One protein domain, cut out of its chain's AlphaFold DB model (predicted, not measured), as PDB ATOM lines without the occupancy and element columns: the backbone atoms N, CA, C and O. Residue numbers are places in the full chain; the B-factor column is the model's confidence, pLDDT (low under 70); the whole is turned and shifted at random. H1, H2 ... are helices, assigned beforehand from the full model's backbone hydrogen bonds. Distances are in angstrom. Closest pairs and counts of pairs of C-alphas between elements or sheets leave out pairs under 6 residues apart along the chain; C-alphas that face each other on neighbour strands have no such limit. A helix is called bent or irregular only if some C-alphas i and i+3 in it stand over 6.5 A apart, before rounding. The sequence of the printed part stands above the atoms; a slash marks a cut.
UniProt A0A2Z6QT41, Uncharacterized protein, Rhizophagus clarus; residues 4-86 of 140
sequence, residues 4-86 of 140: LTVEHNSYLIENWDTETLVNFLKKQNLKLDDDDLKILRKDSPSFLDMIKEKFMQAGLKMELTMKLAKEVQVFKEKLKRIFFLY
ATOM      1  N   LEU A   4     250.266 348.829 240.131       37.44
ATOM      2  CA  LEU A   4     250.584 350.259 240.055       37.44
ATOM      3  C   LEU A   4     251.595 350.609 238.949       37.44
ATOM      4  O   LEU A   4     251.439 351.634 238.295       37.44
ATOM      5  N   THR A   5     252.605 349.772 238.682       35.94
ATOM      6  CA  THR A   5     253.588 350.075 237.622       35.94
ATOM      7  C   THR A   5     253.010 349.910 236.215       35.94
ATOM      8  O   THR A   5     253.446 350.590 235.290       35.94
ATOM      9  N   VAL A   6     252.002 349.051 236.048       42.84
ATOM     10  CA  VAL A   6     251.340 348.813 234.754       42.84
ATOM     11  C   VAL A   6     250.396 349.965 234.401       42.84
ATOM     12  O   VAL A   6     250.387 350.414 233.256       42.84
ATOM     13  N   GLU A   7     249.661 350.502 235.379       47.22
ATOM     14  CA  GLU A   7     248.833 351.698 235.172       47.22
ATOM     15  C   GLU A   7     249.691 352.940 234.900       47.22
ATOM     16  O   GLU A   7     249.388 353.696 233.977       47.22
ATOM     17  N   HIS A   8     250.809 353.116 235.616       47.47
ATOM     18  CA  HIS A   8     251.718 354.254 235.426       47.47
ATOM     19  C   HIS A   8     252.346 354.312 234.026       47.47
ATOM     20  O   HIS A   8     252.417 355.387 233.428       47.47
ATOM     21  N   ASN A   9     252.741 353.168 233.462       48.41
ATOM     22  CA  ASN A   9     253.319 353.116 232.117       48.41
ATOM     23  C   ASN A   9     252.293 353.399 231.009       48.41
ATOM     24  O   ASN A   9     252.680 353.794 229.913       48.41
ATOM     25  N   SER A  10     250.992 353.256 231.286       52.25
ATOM     26  CA  SER A  10     249.935 353.578 230.320       52.25
ATOM     27  C   SER A  10     249.732 355.086 230.110       52.25
ATOM     28  O   SER A  10     249.144 355.479 229.107       52.25
ATOM     29  N   TYR A  11     250.242 355.940 231.006       53.22
ATOM     30  CA  TYR A  11     250.133 357.402 230.890       53.22
ATOM     31  C   TYR A  11     251.368 358.064 230.268       53.22
ATOM     32  O   TYR A  11     251.281 359.194 229.787       53.22
ATOM     33  N   LEU A  12     252.502 357.360 230.230       58.69
ATOM     34  CA  LEU A  12     253.693 357.786 229.500       58.69
ATOM     35  C   LEU A  12     253.537 357.381 228.035       58.69
ATOM     36  O   LEU A  12     253.913 356.288 227.626       58.69
ATOM     37  N   ILE A  13     252.944 358.269 227.240       57.31
ATOM     38  CA  ILE A  13     252.700 358.029 225.807       57.31
ATOM     39  C   ILE A  13     253.991 357.882 225.006       57.31
ATOM     40  O   ILE A  13     253.981 357.220 223.975       57.31
ATOM     41  N   GLU A  14     255.113 358.402 225.511       61.16
ATOM     42  CA  GLU A  14     256.449 358.110 224.970       61.16
ATOM     43  C   GLU A  14     256.756 356.602 224.929       61.16
ATOM     44  O   GLU A  14     257.552 356.167 224.102       61.16
ATOM     45  N   ASN A  15     256.078 355.795 225.755       65.31
ATOM     46  CA  ASN A  15     256.222 354.340 225.800       65.31
ATOM     47  C   ASN A  15     255.091 353.586 225.084       65.31
ATOM     48  O   ASN A  15     255.042 352.357 225.161       65.31
ATOM     49  N   TRP A  16     254.150 354.278 224.432       71.06
ATOM     50  CA  TRP A  16     253.088 353.590 223.703       71.06
ATOM     51  C   TRP A  16     253.651 352.965 222.437       71.06
ATOM     52  O   TRP A  16     254.105 353.657 221.524       71.06
ATOM     53  N   ASP A  17     253.557 351.642 222.360       76.50
ATOM     54  CA  ASP A  17     253.723 350.970 221.088       76.50
ATOM     55  C   ASP A  17     252.555 351.305 220.146       76.50
ATOM     56  O   ASP A  17     251.468 351.761 220.529       76.50
ATOM     57  N   THR A  18     252.798 351.082 218.862       80.44
ATOM     58  CA  THR A  18     251.836 351.375 217.806       80.44
ATOM     59  C   THR A  18     250.505 350.635 217.994       80.44
ATOM     60  O   THR A  18     249.446 351.160 217.642       80.44
ATOM     61  N   GLU A  19     250.529 349.433 218.567       83.75
ATOM     62  CA  GLU A  19     249.326 348.623 218.769       83.75
ATOM     63  C   GLU A  19     248.461 349.168 219.916       83.75
ATOM     64  O   GLU A  19     247.232 349.212 219.812       83.75
ATOM     65  N   THR A  20     249.089 349.674 220.977       83.12
ATOM     66  CA  THR A  20     248.435 350.341 222.107       83.12
ATOM     67  C   THR A  20     247.719 351.607 221.647       83.12
ATOM     68  O   THR A  20     246.544 351.797 221.982       83.12
ATOM     69  N   LEU A  21     248.368 352.427 220.811       82.44
ATOM     70  CA  LEU A  21     247.743 353.616 220.225       82.44
ATOM     71  C   LEU A  21     246.532 353.250 219.355       82.44
ATOM     72  O   LEU A  21     245.456 353.830 219.515       82.44
ATOM     73  N   VAL A  22     246.669 352.267 218.460       83.00
ATOM     74  CA  VAL A  22     245.557 351.821 217.603       83.00
ATOM     75  C   VAL A  22     244.380 351.311 218.440       83.00
ATOM     76  O   VAL A  22     243.230 351.672 218.178       83.00
ATOM     77  N   ASN A  23     244.647 350.519 219.479       85.75
ATOM     78  CA  ASN A  23     243.609 350.015 220.374       85.75
ATOM     79  C   ASN A  23     242.913 351.135 221.154       85.75
ATOM     80  O   ASN A  23     241.692 351.089 221.331       85.75
ATOM     81  N   PHE A  24     243.652 352.158 221.588       84.31
ATOM     82  CA  PHE A  24     243.073 353.350 222.202       84.31
ATOM     83  C   PHE A  24     242.135 354.082 221.233       84.31
ATOM     84  O   PHE A  24     240.993 354.371 221.589       84.31
ATOM     85  N   LEU A  25     242.570 354.323 219.994       83.88
ATOM     86  CA  LEU A  25     241.782 355.051 218.994       83.88
ATOM     87  C   LEU A  25     240.521 354.296 218.559       83.88
ATOM     88  O   LEU A  25     239.468 354.913 218.386       83.88
ATOM     89  N   LYS A  26     240.581 352.962 218.465       84.94
ATOM     90  CA  LYS A  26     239.398 352.118 218.220       84.94
ATOM     91  C   LYS A  26     238.328 352.298 219.301       84.94
ATOM     92  O   LYS A  26     237.141 352.334 218.981       84.94
ATOM     93  N   LYS A  27     238.726 352.480 220.566       86.38
ATOM     94  CA  LYS A  27     237.796 352.726 221.685       86.38
ATOM     95  C   LYS A  27     237.115 354.098 221.622       86.38
ATOM     96  O   LYS A  27     236.031 354.239 222.175       86.38
ATOM     97  N   GLN A  28     237.695 355.079 220.923       83.25
ATOM     98  CA  GLN A  28     237.114 356.424 220.776       83.25
ATOM     99  C   GLN A  28     235.995 356.506 219.722       83.25
ATOM    100  O   GLN A  28     235.453 357.579 219.470       83.25
ATOM    101  N   ASN A  29     235.621 355.379 219.099       83.06
ATOM    102  CA  ASN A  29     234.523 355.286 218.131       83.06
ATOM    103  C   ASN A  29     234.654 356.269 216.942       83.06
ATOM    104  O   ASN A  29     233.672 356.814 216.433       83.06
ATOM    105  N   LEU A  30     235.894 356.492 216.486       83.81
ATOM    106  CA  LEU A  30     236.244 357.452 215.430       83.81
ATOM    107  C   LEU A  30     235.881 356.986 214.006       83.81
ATOM    108  O   LEU A  30     236.030 357.766 213.069       83.81
ATOM    109  N   LYS A  31     235.363 355.756 213.848       86.06
ATOM    110  CA  LYS A  31     235.081 355.097 212.555       86.06
ATOM    111  C   LYS A  31     236.304 355.071 211.621       86.06
ATOM    112  O   LYS A  31     236.192 355.439 210.458       86.06
ATOM    113  N   LEU A  32     237.452 354.661 212.160       86.44
ATOM    114  CA  LEU A  32     238.696 354.470 211.408       86.44
ATOM    115  C   LEU A  32     238.601 353.197 210.562       86.44
ATOM    116  O   LEU A  32     238.243 352.146 211.101       86.44
ATOM    117  N   ASP A  33     238.929 353.294 209.277       87.75
ATOM    118  CA  ASP A  33     239.131 352.120 208.427       87.75
ATOM    119  C   ASP A  33     240.584 351.604 208.500       87.75
ATOM    120  O   ASP A  33     241.445 352.173 209.179       87.75
ATOM    121  N   ASP A  34     240.860 350.471 207.851       87.50
ATOM    122  CA  ASP A  34     242.191 349.855 207.886       87.50
ATOM    123  C   ASP A  34     243.272 350.722 207.219       87.50
ATOM    124  O   ASP A  34     244.443 350.637 207.600       87.50
ATOM    125  N   ASP A  35     242.911 351.562 206.248       88.69
ATOM    126  CA  ASP A  35     243.862 352.441 205.569       88.69
ATOM    127  C   ASP A  35     244.178 353.672 206.427       88.69
ATOM    128  O   ASP A  35     245.352 354.026 206.572       88.69
ATOM    129  N   ASP A  36     243.177 354.240 207.106       87.81
ATOM    130  CA  ASP A  36     243.372 355.276 208.124       87.81
ATOM    131  C   ASP A  36     244.318 354.783 209.232       87.81
ATOM    132  O   ASP A  36     245.237 355.489 209.660       87.81
ATOM    133  N   LEU A  37     244.133 353.536 209.683       86.75
ATOM    134  CA  LEU A  37     244.995 352.923 210.691       86.75
ATOM    135  C   LEU A  37     246.427 352.733 210.184       86.75
ATOM    136  O   LEU A  37     247.360 353.001 210.938       86.75
ATOM    137  N   LYS A  38     246.641 352.319 208.928       87.19
ATOM    138  CA  LYS A  38     247.998 352.211 208.353       87.19
ATOM    139  C   LYS A  38     248.730 353.551 208.351       87.19
ATOM    140  O   LYS A  38     249.920 353.578 208.666       87.19
ATOM    141  N   ILE A  39     248.031 354.641 208.034       84.88
ATOM    142  CA  ILE A  39     248.591 355.997 208.079       84.88
ATOM    143  C   ILE A  39     249.010 356.337 209.515       84.88
ATOM    144  O   ILE A  39     250.156 356.710 209.762       84.88
ATOM    145  N   LEU A  40     248.122 356.106 210.485       82.81
ATOM    146  CA  LEU A  40     248.398 356.369 211.899       82.81
ATOM    147  C   LEU A  40     249.535 355.509 212.461       82.81
ATOM    148  O   LEU A  40     250.293 355.981 213.302       82.81
ATOM    149  N   ARG A  41     249.700 354.267 211.989       82.69
ATOM    150  CA  ARG A  41     250.813 353.400 212.404       82.69
ATOM    151  C   ARG A  41     252.173 353.954 211.983       82.69
ATOM    152  O   ARG A  41     253.140 353.787 212.717       82.69
ATOM    153  N   LYS A  42     252.244 354.622 210.831       81.38
ATOM    154  CA  LYS A  42     253.478 355.232 210.322       81.38
ATOM    155  C   LYS A  42     253.906 356.446 211.151       81.38
ATOM    156  O   LYS A  42     255.088 356.592 211.444       81.38
ATOM    157  N   ASP A  43     252.939 357.260 211.570       72.25
ATOM    158  CA  ASP A  43     253.181 358.517 212.295       72.25
ATOM    159  C   ASP A  43     252.981 358.392 213.822       72.25
ATOM    160  O   ASP A  43     253.118 359.371 214.565       72.25
ATOM    161  N   SER A  44     252.715 357.166 214.296       69.44
ATOM    162  CA  SER A  44     252.416 356.781 215.685       69.44
ATOM    163  C   SER A  44     253.339 357.399 216.744       69.44
ATOM    164  O   SER A  44     252.803 357.867 217.750       69.44
ATOM    165  N   PRO A  45     254.678 357.459 216.570       69.38
ATOM    166  CA  PRO A  45     255.566 358.024 217.591       69.38
ATOM    167  C   PRO A  45     255.301 359.507 217.880       69.38
ATOM    168  O   PRO A  45     255.631 360.003 218.949       69.38
ATOM    169  N   SER A  46     254.698 360.223 216.927       76.06
ATOM    170  CA  SER A  46     254.458 361.667 217.003       76.06
ATOM    171  C   SER A  46     252.984 362.029 217.188       76.06
ATOM    172  O   SER A  46     252.614 363.188 217.018       76.06
ATOM    173  N   PHE A  47     252.131 361.059 217.543       79.44
ATOM    174  CA  PHE A  47     250.674 361.220 217.582       79.44
ATOM    175  C   PHE A  47     250.203 362.428 218.407       79.44
ATOM    176  O   PHE A  47     249.331 363.176 217.967       79.44
ATOM    177  N   LEU A  48     250.798 362.670 219.580       78.69
ATOM    178  CA  LEU A  48     250.444 363.834 220.402       78.69
ATOM    179  C   LEU A  48     250.837 365.160 219.751       78.69
ATOM    180  O   LEU A  48     250.203 366.181 220.011       78.69
ATOM    181  N   ASP A  49     251.855 365.170 218.903       81.69
ATOM    182  CA  ASP A  49     252.334 366.360 218.198       81.69
ATOM    183  C   ASP A  49     251.668 366.541 216.833       81.69
ATOM    184  O   ASP A  49     252.002 367.471 216.079       81.69
ATOM    185  N   MET A  50     250.724 365.657 216.496       83.19
ATOM    186  CA  MET A  50     249.898 365.798 215.314       83.19
ATOM    187  C   MET A  50     248.832 366.866 215.548       83.19
ATOM    188  O   MET A  50     248.055 366.847 216.501       83.19
ATOM    189  N   ILE A  51     248.806 367.813 214.620       84.62
ATOM    190  CA  ILE A  51     247.770 368.830 214.480       84.62
ATOM    191  C   ILE A  51     246.970 368.537 213.215       84.62
ATOM    192  O   ILE A  51     247.361 367.708 212.387       84.62
ATOM    193  N   LYS A  52     245.851 369.240 213.048       89.06
ATOM    194  CA  LYS A  52     244.945 369.081 211.909       89.06
ATOM    195  C   LYS A  52     245.692 369.100 210.562       89.06
ATOM    196  O   LYS A  52     245.419 368.286 209.690       89.06
ATOM    197  N   GLU A  53     246.665 369.985 210.396       88.19
ATOM    198  CA  GLU A  53     247.445 370.141 209.167       88.19
ATOM    199  C   GLU A  53     248.314 368.908 208.879       88.19
ATOM    200  O   GLU A  53     248.356 368.441 207.742       88.19
ATOM    201  N   LYS A  54     248.947 368.330 209.907       86.62
ATOM    202  CA  LYS A  54     249.782 367.124 209.772       86.62
ATOM    203  C   LYS A  54     248.951 365.893 209.415       86.62
ATOM    204  O   LYS A  54     249.342 365.126 208.544       86.62
ATOM    205  N   PHE A  55     247.774 365.737 210.023       87.81
ATOM    206  CA  PHE A  55     246.845 364.657 209.672       87.81
ATOM    207  C   PHE A  55     246.365 364.755 208.213       87.81
ATOM    208  O   PHE A  55     246.248 363.735 207.537       87.81
ATOM    209  N   MET A  56     246.143 365.968 207.693       88.25
ATOM    210  CA  MET A  56     245.826 366.150 206.270       88.25
ATOM    211  C   MET A  56     247.008 365.821 205.358       88.25
ATOM    212  O   MET A  56     246.815 365.172 204.334       88.25
ATOM    213  N   GLN A  57     248.227 366.233 205.724       87.19
ATOM    214  CA  GLN A  57     249.444 365.890 204.974       87.19
ATOM    215  C   GLN A  57     249.695 364.378 204.933       87.19
ATOM    216  O   GLN A  57     250.200 363.870 203.936       87.19
ATOM    217  N   ALA A  58     249.290 363.661 205.982       84.94
ATOM    218  CA  ALA A  58     249.347 362.205 206.051       84.94
ATOM    219  C   ALA A  58     248.297 361.504 205.158       84.94
ATOM    220  O   ALA A  58     248.359 360.291 204.976       84.94
ATOM    221  N   GLY A  59     247.356 362.255 204.567       86.81
ATOM    222  CA  GLY A  59     246.351 361.743 203.631       86.81
ATOM    223  C   GLY A  59     244.984 361.435 204.250       86.81
ATOM    224  O   GLY A  59     244.131 360.869 203.569       86.81
ATOM    225  N   LEU A  60     244.741 361.815 205.510       87.75
ATOM    226  CA  LEU A  60     243.453 361.575 206.166       87.75
ATOM    227  C   LEU A  60     242.380 362.565 205.698       87.75
ATOM    228  O   LEU A  60     242.618 363.764 205.511       87.75
ATOM    229  N   LYS A  61     241.145 362.066 205.574       90.38
ATOM    230  CA  LYS A  61     239.978 362.881 205.206       90.38
ATOM    231  C   LYS A  61     239.747 364.000 206.225       90.38
ATOM    232  O   LYS A  61     239.796 363.780 207.431       90.38
ATOM    233  N   MET A  62     239.381 365.183 205.731       87.50
ATOM    234  CA  MET A  62     239.139 366.403 206.520       87.50
ATOM    235  C   MET A  62     238.272 366.178 207.775       87.50
ATOM    236  O   MET A  62     238.593 366.686 208.849       87.50
ATOM    237  N   GLU A  63     237.182 365.412 207.652       88.38
ATOM    238  CA  GLU A  63     236.275 365.122 208.772       88.38
ATOM    239  C   GLU A  63     236.962 364.305 209.877       88.38
ATOM    240  O   GLU A  63     236.845 364.628 211.062       88.38
ATOM    241  N   LEU A  64     237.709 363.270 209.491       88.69
ATOM    242  CA  LEU A  64     238.437 362.403 210.410       88.69
ATOM    243  C   LEU A  64     239.578 363.164 211.091       88.69
ATOM    244  O   LEU A  64     239.737 363.101 212.307       88.69
ATOM    245  N   THR A  65     240.294 363.972 210.318       89.88
ATOM    246  CA  THR A  65     241.357 364.862 210.783       89.88
ATOM    247  C   THR A  65     240.873 365.827 211.871       89.88
ATOM    248  O   THR A  65     241.546 366.007 212.886       89.88
ATOM    249  N   MET A  66     239.680 366.418 211.721       90.25
ATOM    250  CA  MET A  66     239.105 367.265 212.775       90.25
ATOM    251  C   MET A  66     238.760 366.481 214.044       90.25
ATOM    252  O   MET A  66     238.936 367.005 215.145       90.25
ATOM    253  N   LYS A  67     238.251 365.251 213.908       90.38
ATOM    254  CA  LYS A  67     237.922 364.389 215.052       90.38
ATOM    255  C   LYS A  67     239.185 363.969 215.809       90.38
ATOM    256  O   LYS A  67     239.233 364.129 217.023       90.38
ATOM    257  N   LEU A  68     240.221 363.534 215.093       89.38
ATOM    258  CA  LEU A  68     241.519 363.160 215.660       89.38
ATOM    259  C   LEU A  68     242.198 364.329 216.374       89.38
ATOM    260  O   LEU A  68     242.627 364.172 217.510       89.38
ATOM    261  N   ALA A  69     242.240 365.516 215.763       90.31
ATOM    262  CA  ALA A  69     242.839 366.691 216.398       90.31
ATOM    263  C   ALA A  69     242.130 367.066 217.715       90.31
ATOM    264  O   ALA A  69     242.786 367.405 218.701       90.31
ATOM    265  N   LYS A  70     240.794 366.957 217.759       90.56
ATOM    266  CA  LYS A  70     240.029 367.143 219.001       90.56
ATOM    267  C   LYS A  70     240.367 366.077 220.037       90.56
ATOM    268  O   LYS A  70     240.561 366.425 221.196       90.56
ATOM    269  N   GLU A  71     240.465 364.815 219.630       88.25
ATOM    270  CA  GLU A  71     240.797 363.712 220.534       88.25
ATOM    271  C   GLU A  71     242.197 363.873 221.139       88.25
ATOM    272  O   GLU A  71     242.352 363.765 222.353       88.25
ATOM    273  N   VAL A  72     243.196 364.238 220.326       87.75
ATOM    274  CA  VAL A  72     244.553 364.568 220.793       87.75
ATOM    275  C   VAL A  72     244.506 365.674 221.847       87.75
ATOM    276  O   VAL A  72     245.159 365.573 222.885       87.75
ATOM    277  N   GLN A  73     243.708 366.720 221.625       88.19
ATOM    278  CA  GLN A  73     243.589 367.821 222.578       88.19
ATOM    279  C   GLN A  73     242.874 367.416 223.874       88.19
ATOM    280  O   GLN A  73     243.368 367.723 224.957       88.19
ATOM    281  N   VAL A  74     241.759 366.684 223.785       87.44
ATOM    282  CA  VAL A  74     241.056 366.129 224.957       87.44
ATOM    283  C   VAL A  74     241.990 365.234 225.764       87.44
ATOM    284  O   VAL A  74     242.003 365.287 226.994       87.44
ATOM    285  N   PHE A  75     242.788 364.424 225.081       82.19
ATOM    286  CA  PHE A  75     243.731 363.526 225.713       82.19
ATOM    287  C   PHE A  75     244.880 364.281 226.396       82.19
ATOM    288  O   PHE A  75     245.170 363.991 227.553       82.19
ATOM    289  N   LYS A  76     245.449 365.321 225.769       82.62
ATOM    290  CA  LYS A  76     246.425 366.220 226.416       82.62
ATOM    291  C   LYS A  76     245.871 366.878 227.678       82.62
ATOM    292  O   LYS A  76     246.564 366.929 228.689       82.62
ATOM    293  N   GLU A  77     244.628 367.347 227.648       82.94
ATOM    294  CA  GLU A  77     243.981 367.930 228.829       82.94
ATOM    295  C   GLU A  77     243.707 366.885 229.917       82.94
ATOM    296  O   GLU A  77     243.899 367.161 231.101       82.94
ATOM    297  N   LYS A  78     243.335 365.652 229.546       80.81
ATOM    298  CA  LYS A  78     243.232 364.539 230.503       80.81
ATOM    299  C   LYS A  78     244.580 364.216 231.138       80.81
ATOM    300  O   LYS A  78     244.622 364.039 232.348       80.81
ATOM    301  N   LEU A  79     245.661 364.178 230.361       76.19
ATOM    302  CA  LEU A  79     247.006 363.961 230.894       76.19
ATOM    303  C   LEU A  79     247.384 365.072 231.855       76.19
ATOM    304  O   LEU A  79     247.733 364.763 232.984       76.19
ATOM    305  N   LYS A  80     247.230 366.344 231.464       71.94
ATOM    306  CA  LYS A  80     247.441 367.480 232.371       71.94
ATOM    307  C   LYS A  80     246.646 367.297 233.656       71.94
ATOM    308  O   LYS A  80     247.219 367.369 234.728       71.94
ATOM    309  N   ARG A  81     245.348 366.991 233.568       68.50
ATOM    310  CA  ARG A  81     244.502 366.755 234.744       68.50
ATOM    311  C   ARG A  81     244.999 365.595 235.603       68.50
ATOM    312  O   ARG A  81     244.909 365.695 236.814       68.50
ATOM    313  N   ILE A  82     245.499 364.512 235.015       64.44
ATOM    314  CA  ILE A  82     246.096 363.396 235.759       64.44
ATOM    315  C   ILE A  82     247.385 363.855 236.437       64.44
ATOM    316  O   ILE A  82     247.540 363.628 237.630       64.44
ATOM    317  N   PHE A  83     248.244 364.583 235.724       60.12
ATOM    318  CA  PHE A  83     249.432 365.232 236.276       60.12
ATOM    319  C   PHE A  83     249.109 366.253 237.376       60.12
ATOM    320  O   PHE A  83     249.937 366.425 238.251       60.12
ATOM    321  N   PHE A  84     247.930 366.884 237.366       56.19
ATOM    322  CA  PHE A  84     247.438 367.759 238.440       56.19
ATOM    323  C   PHE A  84     246.699 366.995 239.557       56.19
ATOM    324  O   PHE A  84     246.593 367.484 240.675       56.19
ATOM    325  N   LEU A  85     246.151 365.806 239.273       56.38
ATOM    326  CA  LEU A  85     245.599 364.891 240.283       56.38
ATOM    327  C   LEU A  85     246.719 364.251 241.105       56.38
ATOM    328  O   LEU A  85     246.515 363.966 242.285       56.38
ATOM    329  N   TYR A  86     247.906 364.101 240.512       55.62
ATOM    330  CA  TYR A  86     249.142 364.204 241.272       55.62
ATOM    331  C   TYR A  86     249.253 365.653 241.730       55.62
ATOM    332  O   TYR A  86     249.918 366.468 241.103       55.62
TER     333      TYR A  86
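This is residues 4 to 86 of the 140 residues of an uncharacterized protein of Rhizophagus clarus (UniProt A0A2Z6QT41). One long helix, H5, makes the length of the domain; H4 and the end of a kinked H3 pack on it within residues 62 to 76, H2 packs crosswise on H3, and H1 sticks out. The printed part has 83 residues, 62 of them in five named helices, in order H1 to H5, with no named strand; its class is all helix, and it is compact, with a radius of gyration of the C-alphas of 13.0 A and spans of 37 by 21 by 21 A.

H5, residues 62 to 85, touches H4, residues 52 to 57, at a steep tilt of 49 degrees, closest at C-alphas Lys 52 and Ala 69, 5.5 A. H3, residues 34 to 49, irregular with C-alphas 45 and 48 8.2 A apart, kinks 81 degrees near residue 43. It only just touches H5, with 3 pairs of C-alphas within 8 A, the closest Leu 48 and Val 72, 5.9 A. H2, residues 18 to 27, touches H3 about perpendicular, 74 degrees, closest at C-alphas Thr 18 and Ser 44, 5.8 A. H1, residues 4 to 9, stands free. Every O i to N i+4 pair is within hydrogen-bond range in H1, H2, H4 and H5, and 7 of 12 in H3.

H5 runs 34.4 A from C-alpha 62 at (239.139, 366.403, 206.520) to C-alpha 85 at (245.599, 364.891, 240.283); H3 spans 21.9 A, H2 14.6 A, H1 and H4 8.9 A each.

The printed part has no cut and no long link. The pLDDT is under 70 at residues 4 to 15, 44 to 45 and 81 to 86.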